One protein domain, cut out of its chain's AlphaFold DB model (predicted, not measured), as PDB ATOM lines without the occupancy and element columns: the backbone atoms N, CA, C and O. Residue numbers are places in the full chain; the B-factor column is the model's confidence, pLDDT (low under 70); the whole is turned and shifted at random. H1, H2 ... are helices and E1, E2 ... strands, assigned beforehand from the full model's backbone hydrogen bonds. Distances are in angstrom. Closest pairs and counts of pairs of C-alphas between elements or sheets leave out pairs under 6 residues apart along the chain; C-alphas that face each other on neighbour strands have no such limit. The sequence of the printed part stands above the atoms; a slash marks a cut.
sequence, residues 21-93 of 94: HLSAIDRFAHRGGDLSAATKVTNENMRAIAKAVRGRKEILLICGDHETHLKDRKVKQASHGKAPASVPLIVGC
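This is residues 21 to 93 of the 94 residues of an uncharacterized protein of Methanophagales archaeon (UniProt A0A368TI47). A small ribbon of two antiparallel strands, E1 and E2, runs beside residues 46 to 54 of one long helix, H2, while a short helix, H1, folds back along the other part of H2 as a helical hairpin. A loop bearing most of the little helix H3 sticks out from this body with residues 72 to 84 and adds to the length of the whole. The printed part has 73 residues, with three named helices and two named strands in the order H1, H2, E1, H3, E2; the class is mostly helix. The whole is loose, with a radius of gyration of the C-alphas of 15.1 A, and only just elongated, spanning 47 by 26 by 15 A.

Strands E1, residues 60 to 63, and E2, residues 89 to 92, are antiparallel neighbours at 166 degrees between their directions. C-alphas 61 and 91 face each other at 4.9 A. N 60 and O 92, at 2.9 A, and N 90 and O 62, at 2.8 A, are within hydrogen-bond range. The closest C-alphas of H2, residues 35 to 56, and E1 are those of Val 53 and Leu 60, 6.7 A apart; for H2 and E2 they are those of Ala 50 and Gly 92, 8.0 A apart. H1, residues 24 to 31, touches H2, which meets it with residues 35 to 42 alone; the closest C-alphas, those of Ile 25 and Ala 38, are 5.2 A apart. This hairpin has a shallow tilt of 21 degrees, opposite ways. H1 is apart from both strands. H3, residues 71 to 76, is apart from H2 and only just apart from H1, at 8.3 A. Every O i to N i+4 pair of H1 is within hydrogen-bond range, against 17 of 18 in H2 and 0 of 2 in H3, where 3 of 3 O i to N i+3 pairs are within range.

E1 is 10.0 A long and E2 10.1 A, ending at C-alpha 92 (-24.216, 13.452, -18.886). H2 is 31.5 A long, from C-alpha 35 at (-32.708, 29.916, -35.706). H1 is 10.7 A long and begins at C-alpha 24 (-31.174, 21.631, -37.758). H3 is 9.7 A long.

The two C-alphas farthest apart, those of Arg 56 and Ser 79, are 47.9 A apart. The printed part has no cut. The link from H3 to E2, residues 77 to 88, is long; those from H1 to H2 and from H2 to E1 are tight, and that from E1 to H3 is short. The mean pLDDT of the printed part is 82.9, and residues 69 to 84 are under 70.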
ATOM      1  N   HIS A  21     -26.040  13.122 -35.400       90.38
ATOM      2  CA  HIS A  21     -25.807  14.509 -35.771       90.38
ATOM      3  C   HIS A  21     -27.148  15.247 -35.917       90.38
ATOM      4  O   HIS A  21     -28.041  14.804 -36.644       90.38
ATOM      5  N   LEU A  22     -27.308  16.367 -35.203       91.06
ATOM      6  CA  LEU A  22     -28.506  17.212 -35.236       91.06
ATOM      7  C   LEU A  22     -28.260  18.446 -36.115       91.06
ATOM      8  O   LEU A  22     -27.932  19.519 -35.627       91.06
ATOM      9  N   SER A  23     -28.490  18.311 -37.419       90.50
ATOM     10  CA  SER A  23     -28.138  19.341 -38.410       90.50
ATOM     11  C   SER A  23     -29.107  20.535 -38.495       90.50
ATOM     12  O   SER A  23     -29.077  21.272 -39.479       90.50
ATOM     13  N   ALA A  24     -30.077  20.671 -37.584       91.31
ATOM     14  CA  ALA A  24     -31.174  21.631 -37.758       91.31
ATOM     15  C   ALA A  24     -30.680  23.083 -37.694       91.31
ATOM     16  O   ALA A  24     -31.016  23.870 -38.573       91.31
ATOM     17  N   ILE A  25     -29.856  23.407 -36.692       91.00
ATOM     18  CA  ILE A  25     -29.289  24.750 -36.504       91.00
ATOM     19  C   ILE A  25     -28.451  25.151 -37.719       91.00
ATOM     20  O   ILE A  25     -28.688  26.206 -38.302       91.00
ATOM     21  N   ASP A  26     -27.528  24.284 -38.136       89.19
ATOM     22  CA  ASP A  26     -26.635  24.555 -39.260       89.19
ATOM     23  C   ASP A  26     -27.397  24.746 -40.584       89.19
ATOM     24  O   ASP A  26     -27.256  25.763 -41.268       89.19
ATOM     25  N   ARG A  27     -28.334  23.840 -40.898       89.75
ATOM     26  CA  ARG A  27     -29.150  23.950 -42.118       89.75
ATOM     27  C   ARG A  27     -30.015  25.203 -42.146       89.75
ATOM     28  O   ARG A  27     -30.206  25.774 -43.220       89.75
ATOM     29  N   PHE A  28     -30.572  25.604 -41.006       91.75
ATOM     30  CA  PHE A  28     -31.375  26.822 -40.934       91.75
ATOM     31  C   PHE A  28     -30.494  28.055 -41.101       91.75
ATOM     32  O   PHE A  28     -30.843  28.924 -41.893       91.75
ATOM     33  N   ALA A  29     -29.318  28.094 -40.472       88.81
ATOM     34  CA  ALA A  29     -28.372  29.190 -40.657       88.81
ATOM     35  C   ALA A  29     -27.939  29.352 -42.120       88.81
ATOM     36  O   ALA A  29     -27.970  30.462 -42.652       88.81
ATOM     37  N   HIS A  30     -27.619  28.251 -42.806       87.56
ATOM     38  CA  HIS A  30     -27.245  28.283 -44.221       87.56
ATOM     39  C   HIS A  30     -28.361  28.799 -45.138       87.56
ATOM     40  O   HIS A  30     -28.077  29.431 -46.156       87.56
ATOM     41  N   ARG A  31     -29.624  28.550 -44.780       88.94
ATOM     42  CA  ARG A  31     -30.803  28.949 -45.565       88.94
ATOM     43  C   ARG A  31     -31.403  30.291 -45.138       88.94
ATOM     44  O   ARG A  31     -32.401  30.695 -45.722       88.94
ATOM     45  N   GLY A  32     -30.834  30.962 -44.133       85.81
ATOM     46  CA  GLY A  32     -31.431  32.168 -43.547       85.81
ATOM     47  C   GLY A  32     -32.778  31.907 -42.859       85.81
ATOM     48  O   GLY A  32     -33.625  32.790 -42.810       85.81
ATOM     49  N   GLY A  33     -33.002  30.680 -42.384       88.44
ATOM     50  CA  GLY A  33     -34.210  30.297 -41.657       88.44
ATOM     51  C   GLY A  33     -34.200  30.762 -40.199       88.44
ATOM     52  O   GLY A  33     -33.177  31.193 -39.668       88.44
ATOM     53  N   ASP A  34     -35.343  30.612 -39.526       91.56
ATOM     54  CA  ASP A  34     -35.500  30.975 -38.115       91.56
ATOM     55  C   ASP A  34     -34.680  30.061 -37.181       91.56
ATOM     56  O   ASP A  34     -35.026  28.904 -36.913       91.56
ATOM     57  N   LEU A  35     -33.585  30.608 -36.648       90.88
ATOM     58  CA  LEU A  35     -32.708  29.916 -35.706       90.88
ATOM     59  C   LEU A  35     -33.388  29.624 -34.367       90.88
ATOM     60  O   LEU A  35     -33.018  28.649 -33.709       90.88
ATOM     61  N   SER A  36     -34.385  30.414 -33.966       93.12
ATOM     62  CA  SER A  36     -35.161  30.166 -32.751       93.12
ATOM     63  C   SER A  36     -35.967  28.876 -32.892       93.12
ATOM     64  O   SER A  36     -35.865  27.975 -32.052       93.12
ATOM     65  N   ALA A  37     -36.673  28.714 -34.016       93.69
ATOM     66  CA  ALA A  37     -37.374  27.477 -34.343       93.69
ATOM     67  C   ALA A  37     -36.418  26.271 -34.426       93.69
ATOM     68  O   ALA A  37     -36.690  25.222 -33.830       93.69
ATOM     69  N   ALA A  38     -35.271  26.418 -35.099       92.44
ATOM     70  CA  ALA A  38     -34.267  25.355 -35.196       92.44
ATOM     71  C   ALA A  38     -33.714  24.946 -33.820       92.44
ATOM     72  O   ALA A  38     -33.577  23.753 -33.525       92.44
ATOM     73  N   THR A  39     -33.449  25.925 -32.954       92.12
ATOM     74  CA  THR A  39     -32.974  25.711 -31.582       92.12
ATOM     75  C   THR A  39     -34.031  24.999 -30.745       92.12
ATOM     76  O   THR A  39     -33.716  24.026 -30.060       92.12
ATOM     77  N   LYS A  40     -35.301  25.408 -30.845       94.56
ATOM     78  CA  LYS A  40     -36.416  24.763 -30.141       94.56
ATOM     79  C   LYS A  40     -36.524  23.279 -30.499       94.56
ATOM     80  O   LYS A  40     -36.510  22.431 -29.606       94.56
ATOM     81  N   VAL A  41     -36.539  22.954 -31.792       91.94
ATOM     82  CA  VAL A  41     -36.600  21.562 -32.274       91.94
ATOM     83  C   VAL A  41     -35.370  20.761 -31.835       91.94
ATOM     84  O   VAL A  41     -35.483  19.597 -31.444       91.94
ATOM     85  N   THR A  42     -34.185  21.372 -31.872       92.56
ATOM     86  CA  THR A  42     -32.938  20.738 -31.422       92.56
ATOM     87  C   THR A  42     -33.007  20.400 -29.933       92.56
ATOM     88  O   THR A  42     -32.787  19.247 -29.559       92.56
ATOM     89  N   ASN A  43     -33.442  21.345 -29.098       93.00
ATOM     90  CA  ASN A  43     -33.622  21.154 -27.660       93.00
ATOM     91  C   ASN A  43     -34.638  20.049 -27.337       93.00
ATOM     92  O   ASN A  43     -34.394  19.215 -26.462       93.00
ATOM     93  N   GLU A  44     -35.768  19.997 -28.042       92.88
ATOM     94  CA  GLU A  44     -36.774  18.941 -27.867       92.88
ATOM     95  C   GLU A  44     -36.226  17.545 -28.203       92.88
ATOM     96  O   GLU A  44     -36.545  16.559 -27.525       92.88
ATOM     97  N   ASN A  45     -35.382  17.446 -29.233       91.50
ATOM     98  CA  ASN A  45     -34.717  16.199 -29.598       91.50
ATOM     99  C   ASN A  45     -33.665  15.806 -28.556       91.50
ATOM    100  O   ASN A  45     -33.675  14.662 -28.099       91.50
ATOM    101  N   MET A  46     -32.821  16.746 -28.126       91.56
ATOM    102  CA  MET A  46     -31.802  16.515 -27.098       91.56
ATOM    103  C   MET A  46     -32.419  16.025 -25.786       91.56
ATOM    104  O   MET A  46     -31.969  15.020 -25.243       91.56
ATOM    105  N   ARG A  47     -33.508  16.650 -25.311       92.06
ATOM    106  CA  ARG A  47     -34.222  16.205 -24.096       92.06
ATOM    107  C   ARG A  47     -34.744  14.775 -24.219       92.06
ATOM    108  O   ARG A  47     -34.658  14.000 -23.269       92.06
ATOM    109  N   ALA A  48     -35.285  14.410 -25.380       91.19
ATOM    110  CA  ALA A  48     -35.793  13.060 -25.609       91.19
ATOM    111  C   ALA A  48     -34.675  12.008 -25.629       91.19
ATOM    112  O   ALA A  48     -34.847  10.930 -25.063       91.19
ATOM    113  N   ILE A  49     -33.538  12.331 -26.250       90.62
ATOM    114  CA  ILE A  49     -32.352  11.469 -26.284       90.62
ATOM    115  C   ILE A  49     -31.781  11.316 -24.872       90.62
ATOM    116  O   ILE A  49     -31.603  10.191 -24.416       90.62
ATOM    117  N   ALA A  50     -31.596  12.420 -24.144       91.38
ATOM    118  CA  ALA A  50     -31.108  12.404 -22.769       91.38
ATOM    119  C   ALA A  50     -31.991  11.554 -21.848       91.38
ATOM    120  O   ALA A  50     -31.480  10.743 -21.080       91.38
ATOM    121  N   LYS A  51     -33.322  11.655 -21.974       91.19
ATOM    122  CA  LYS A  51     -34.253  10.794 -21.227       91.19
ATOM    123  C   LYS A  51     -34.078   9.311 -21.577       91.19
ATOM    124  O   LYS A  51     -34.137   8.473 -20.681       91.19
ATOM    125  N   ALA A  52     -33.873   8.984 -22.854       88.75
ATOM    126  CA  ALA A  52     -33.672   7.605 -23.299       88.75
ATOM    127  C   ALA A  52     -32.344   7.018 -22.791       88.75
ATOM    128  O   ALA A  52     -32.338   5.896 -22.294       88.75
ATOM    129  N   VAL A  53     -31.251   7.785 -22.853       90.25
ATOM    130  CA  VAL A  53     -29.934   7.370 -22.339       90.25
ATOM    131  C   VAL A  53     -29.957   7.228 -20.815       90.25
ATOM    132  O   VAL A  53     -29.515   6.208 -20.290       90.25
ATOM    133  N   ARG A  54     -30.579   8.175 -20.096       90.19
ATOM    134  CA  ARG A  54     -30.770   8.081 -18.638       90.19
ATOM    135  C   ARG A  54     -31.523   6.811 -18.238       90.19
ATOM    136  O   ARG A  54     -31.156   6.168 -17.262       90.19
ATOM    137  N   GLY A  55     -32.541   6.417 -19.007       87.38
ATOM    138  CA  GLY A  55     -33.273   5.165 -18.787       87.38
ATOM    139  C   GLY A  55     -32.409   3.901 -18.887       87.38
ATOM    140  O   GLY A  55     -32.782   2.876 -18.326       87.38
ATOM    141  N   ARG A  56     -31.249   3.976 -19.555       87.06
ATOM    142  CA  ARG A  56     -30.262   2.889 -19.661       87.06
ATOM    143  C   ARG A  56     -29.121   2.984 -18.653       87.06
ATOM    144  O   ARG A  56     -28.319   2.061 -18.600       87.06
ATOM    145  N   LYS A  57     -29.043   4.066 -17.867       89.81
ATOM    146  CA  LYS A  57     -27.897   4.373 -16.994       89.81
ATOM    147  C   LYS A  57     -26.568   4.376 -17.765       89.81
ATOM    148  O   LYS A  57     -25.569   3.834 -17.307       89.81
ATOM    149  N   GLU A  58     -26.571   4.984 -18.947       90.75
ATOM    150  CA  GLU A  58     -25.387   5.118 -19.804       90.75
ATOM    151  C   GLU A  58     -24.901   6.573 -19.879       90.75
ATOM    152  O   GLU A  58     -25.582   7.499 -19.436       90.75
ATOM    153  N   ILE A  59     -23.709   6.767 -20.447       93.88
ATOM    154  CA  ILE A  59     -23.087   8.081 -20.630       93.88
ATOM    155  C   ILE A  59     -23.623   8.737 -21.909       93.88
ATOM    156  O   ILE A  59     -23.720   8.099 -22.958       93.88
ATOM    157  N   LEU A  60     -23.929  10.033 -21.835       94.88
ATOM    158  CA  LEU A  60     -24.276  10.875 -22.977       94.88
ATOM    159  C   LEU A  60     -23.207  11.949 -23.186       94.88
ATOM    160  O   LEU A  60     -22.905  12.712 -22.274       94.88
ATOM    161  N   LEU A  61     -22.708  12.058 -24.415       95.62
ATOM    162  CA  LEU A  61     -21.864  13.164 -24.856       95.62
ATOM    163  C   LEU A  61     -22.646  14.019 -25.851       95.62
ATOM    164  O   LEU A  61     -23.231  13.496 -26.801       95.62
ATOM    165  N   ILE A  62     -22.666  15.329 -25.628       94.25
ATOM    166  CA  ILE A  62     -23.274  16.305 -26.531       94.25
ATOM    167  C   ILE A  62     -22.197  17.310 -26.903       94.25
ATOM    168  O   ILE A  62     -21.670  17.999 -26.032       94.25
ATOM    169  N   CYS A  63     -21.901  17.416 -28.193       93.81
ATOM    170  CA  CYS A  63     -20.938  18.375 -28.706       93.81
ATOM    171  C   CYS A  63     -21.414  19.046 -29.993       93.81
ATOM    172  O   CYS A  63     -22.300  18.539 -30.686       93.81
ATOM    173  N   GLY A  64     -20.818  20.202 -30.288       90.56
ATOM    174  CA  GLY A  64     -20.780  20.743 -31.645       90.56
ATOM    175  C   GLY A  64     -19.557  20.210 -32.391       90.56
ATOM    176  O   GLY A  64     -18.543  19.897 -31.774       90.56
ATOM    177  N   ASP A  65     -19.653  20.109 -33.708       89.25
ATOM    178  CA  ASP A  65     -18.546  19.793 -34.614       89.25
ATOM    179  C   ASP A  65     -17.859  21.058 -35.142       89.25
ATOM    180  O   ASP A  65     -16.643  21.078 -35.320       89.25
ATOM    181  N   HIS A  66     -18.616  22.140 -35.326       89.06
ATOM    182  CA  HIS A  66     -18.092  23.463 -35.644       89.06
ATOM    183  C   HIS A  66     -19.041  24.577 -35.175       89.06
ATOM    184  O   HIS A  66     -20.190  24.339 -34.801       89.06
ATOM    185  N   GLU A  67     -18.566  25.823 -35.197       83.56
ATOM    186  CA  GLU A  67     -19.446  26.978 -35.027       83.56
ATOM    187  C   GLU A  67     -20.305  27.191 -36.275       83.56
ATOM    188  O   GLU A  67     -19.839  27.058 -37.409       83.56
ATOM    189  N   THR A  68     -21.559  27.583 -36.075       77.38
ATOM    190  CA  THR A  68     -22.461  27.907 -37.176       77.38
ATOM    191  C   THR A  68     -21.948  29.113 -37.964       77.38
ATOM    192  O   THR A  68     -21.657  30.169 -37.391       77.38
ATOM    193  N   HIS A  69     -21.901  29.000 -39.293       68.00
ATOM    194  CA  HIS A  69     -21.483  30.082 -40.183       68.00
ATOM    195  C   HIS A  69     -22.572  31.158 -40.329       68.00
ATOM    196  O   HIS A  69     -23.209  31.297 -41.373       68.00
ATOM    197  N   LEU A  70     -22.797  31.948 -39.277       66.56
ATOM    198  CA  LEU A  70     -23.681  33.112 -39.344       66.56
ATOM    199  C   LEU A  70     -23.053  34.180 -40.249       66.56
ATOM    200  O   LEU A  70     -21.935  34.634 -39.998       66.56
ATOM    201  N   LYS A  71     -23.773  34.598 -41.300       58.50
ATOM    202  CA  LYS A  71     -23.295  35.608 -42.264       58.50
ATOM    203  C   LYS A  71     -22.906  36.928 -41.576       58.50
ATOM    204  O   LYS A  71     -21.855  37.474 -41.898       58.50
ATOM    205  N   ASP A  72     -23.650  37.354 -40.556       53.09
ATOM    206  CA  ASP A  72     -23.370  38.590 -39.800       53.09
ATOM    207  C   ASP A  72     -22.130  38.498 -38.902       53.09
ATOM    208  O   ASP A  72     -21.494  39.504 -38.578       53.09
ATOM    209  N   ARG A  73     -21.730  37.279 -38.528       54.34
ATOM    210  CA  ARG A  73     -20.534  37.051 -37.714       54.34
ATOM    211  C   ARG A  73     -19.254  37.309 -38.519       54.34
ATOM    212  O   ARG A  73     -18.262  37.725 -37.931       54.34
ATOM    213  N   LYS A  74     -19.295  37.188 -39.856       51.31
ATOM    214  CA  LYS A  74     -18.163  37.545 -40.734       51.31
ATOM    215  C   LYS A  74     -17.838  39.041 -40.714       51.31
ATOM    216  O   LYS A  74     -16.667  39.389 -40.807       51.31
ATOM    217  N   VAL A  75     -18.839  39.911 -40.548       50.53
ATOM    218  CA  VAL A  75     -18.630  41.371 -40.499       50.53
ATOM    219  C   VAL A  75     -17.995  41.785 -39.167       50.53
ATOM    220  O   VAL A  75     -17.069  42.587 -39.150       50.53
ATOM    221  N   LYS A  76     -18.426  41.185 -38.047       49.59
ATOM    222  CA  LYS A  76     -17.882  41.488 -36.708       49.59
ATOM    223  C   LYS A  76     -16.536  40.816 -36.397       49.59
ATOM    224  O   LYS A  76     -15.830  41.272 -35.509       49.59
ATOM    225  N   GLN A  77     -16.171  39.741 -37.099       51.75
ATOM    226  CA  GLN A  77     -14.899  39.027 -36.895       51.75
ATOM    227  C   GLN A  77     -13.720  39.596 -37.698       51.75
ATOM    228  O   GLN A  77     -12.589  39.162 -37.491       51.75
ATOM    229  N   ALA A  78     -13.954  40.557 -38.596       53.22
ATOM    230  CA  ALA A  78     -12.884  41.222 -39.340       53.22
ATOM    231  C   ALA A  78     -12.126  42.278 -38.505       53.22
ATOM    232  O   ALA A  78     -11.038  42.686 -38.898       53.22
ATOM    233  N   SER A  79     -12.673  42.711 -37.360       54.88
ATOM    234  CA  SER A  79     -12.170  43.864 -36.598       54.88
ATOM    235  C   SER A  79     -11.423  43.543 -35.297       54.88
ATOM    236  O   SER A  79     -10.761  44.429 -34.764       54.88
ATOM    237  N   HIS A  80     -11.456  42.307 -34.783       48.56
ATOM    238  CA  HIS A  80     -10.762  41.946 -33.536       48.56
ATOM    239  C   HIS A  80     -10.101  40.565 -33.628       48.56
ATOM    240  O   HIS A  80     -10.691  39.619 -34.146       48.56
ATOM    241  N   GLY A  81      -8.859  40.470 -33.136       54.09
ATOM    242  CA  GLY A  81      -8.012  39.274 -33.178       54.09
ATOM    243  C   GLY A  81      -8.754  37.985 -32.810       54.09
ATOM    244  O   GLY A  81      -9.488  37.928 -31.827       54.09
ATOM    245  N   LYS A  82      -8.580  36.957 -33.648       57.12
ATOM    246  CA  LYS A  82      -9.313  35.686 -33.599       57.12
ATOM    247  C   LYS A  82      -9.127  34.968 -32.258       57.12
ATOM    248  O   LYS A  82      -8.082  34.367 -32.027       57.12
ATOM    249  N   ALA A  83     -10.176  34.908 -31.440       62.25
ATOM    250  CA  ALA A  83     -10.345  33.751 -30.568       62.25
ATOM    251  C   ALA A  83     -10.618  32.520 -31.461       62.25
ATOM    252  O   ALA A  83     -11.408  32.634 -32.407       62.25
ATOM    253  N   PRO A  84      -9.970  31.365 -31.220       69.19
ATOM    254  CA  PRO A  84     -10.298  30.133 -31.921       69.19
ATOM    255  C   PRO A  84     -11.788  29.819 -31.765       69.19
ATOM    256  O   PRO A  84     -12.349  29.991 -30.681       69.19
ATOM    257  N   ALA A  85     -12.418  29.356 -32.845       74.44
ATOM    258  CA  ALA A  85     -13.779  28.843 -32.780       74.44
ATOM    259  C   ALA A  85     -13.836  27.720 -31.733       74.44
ATOM    260  O   ALA A  85     -13.024  26.795 -31.774       74.44
ATOM    261  N   SER A  86     -14.773  27.813 -30.794       83.44
ATOM    262  CA  SER A  86     -14.969  26.808 -29.754       83.44
ATOM    263  C   SER A  86     -16.387  26.259 -29.816       83.44
ATOM    264  O   SER A  86     -17.333  26.932 -30.223       83.44
ATOM    265  N   VAL A  87     -16.523  24.992 -29.444       88.12
ATOM    266  CA  VAL A  87     -17.796  24.271 -29.409       88.12
ATOM    267  C   VAL A  87     -17.986  23.685 -28.015       88.12
ATOM    268  O   VAL A  87     -17.005  23.289 -27.381       88.12
ATOM    269  N   PRO A  88     -19.223  23.636 -27.497       89.56
ATOM    270  CA  PRO A  88     -19.467  23.058 -26.187       89.56
ATOM    271  C   PRO A  88     -19.239  21.544 -26.221       89.56
ATOM    272  O   PRO A  88     -19.561  20.885 -27.209       89.56
ATOM    273  N   LEU A  89     -18.761  20.999 -25.102       93.50
ATOM    274  CA  LEU A  89     -18.841  19.581 -24.773       93.50
ATOM    275  C   LEU A  89     -19.602  19.449 -23.452       93.50
ATOM    276  O   LEU A  89     -19.159  19.949 -22.422       93.50
ATOM    277  N   ILE A  90     -20.749  18.780 -23.489       94.38
ATOM    278  CA  ILE A  90     -21.572  18.488 -22.317       94.38
ATOM    279  C   ILE A  90     -21.544  16.980 -22.091       94.38
ATOM    280  O   ILE A  90     -21.832  16.201 -23.003       94.38
ATOM    281  N   VAL A  91     -21.226  16.584 -20.862       94.75
ATOM    282  CA  VAL A  91     -21.180  15.186 -20.428       94.75
ATOM    283  C   VAL A  91     -22.329  14.939 -19.456       94.75
ATOM    284  O   VAL A  91     -22.454  15.624 -18.444       94.75
ATOM    285  N   GLY A  92     -23.185  13.973 -19.777       92.44
ATOM    286  CA  GLY A  92     -24.216  13.452 -18.886       92.44
ATOM    287  C   GLY A  92     -23.836  12.058 -18.406       92.44
ATOM    288  O   GLY A  92     -23.674  11.157 -19.228       92.44
ATOM    289  N   CYS A  93     -23.722  11.883 -17.093       87.44
ATOM    290  CA  CYS A  93     -23.476  10.593 -16.450       87.44
ATOM    291  C   CYS A  93     -24.742  10.101 -15.713       87.44
ATOM    292  O   CYS A  93     -25.622  10.924 -15.439       87.44
TER     293      CYS A  93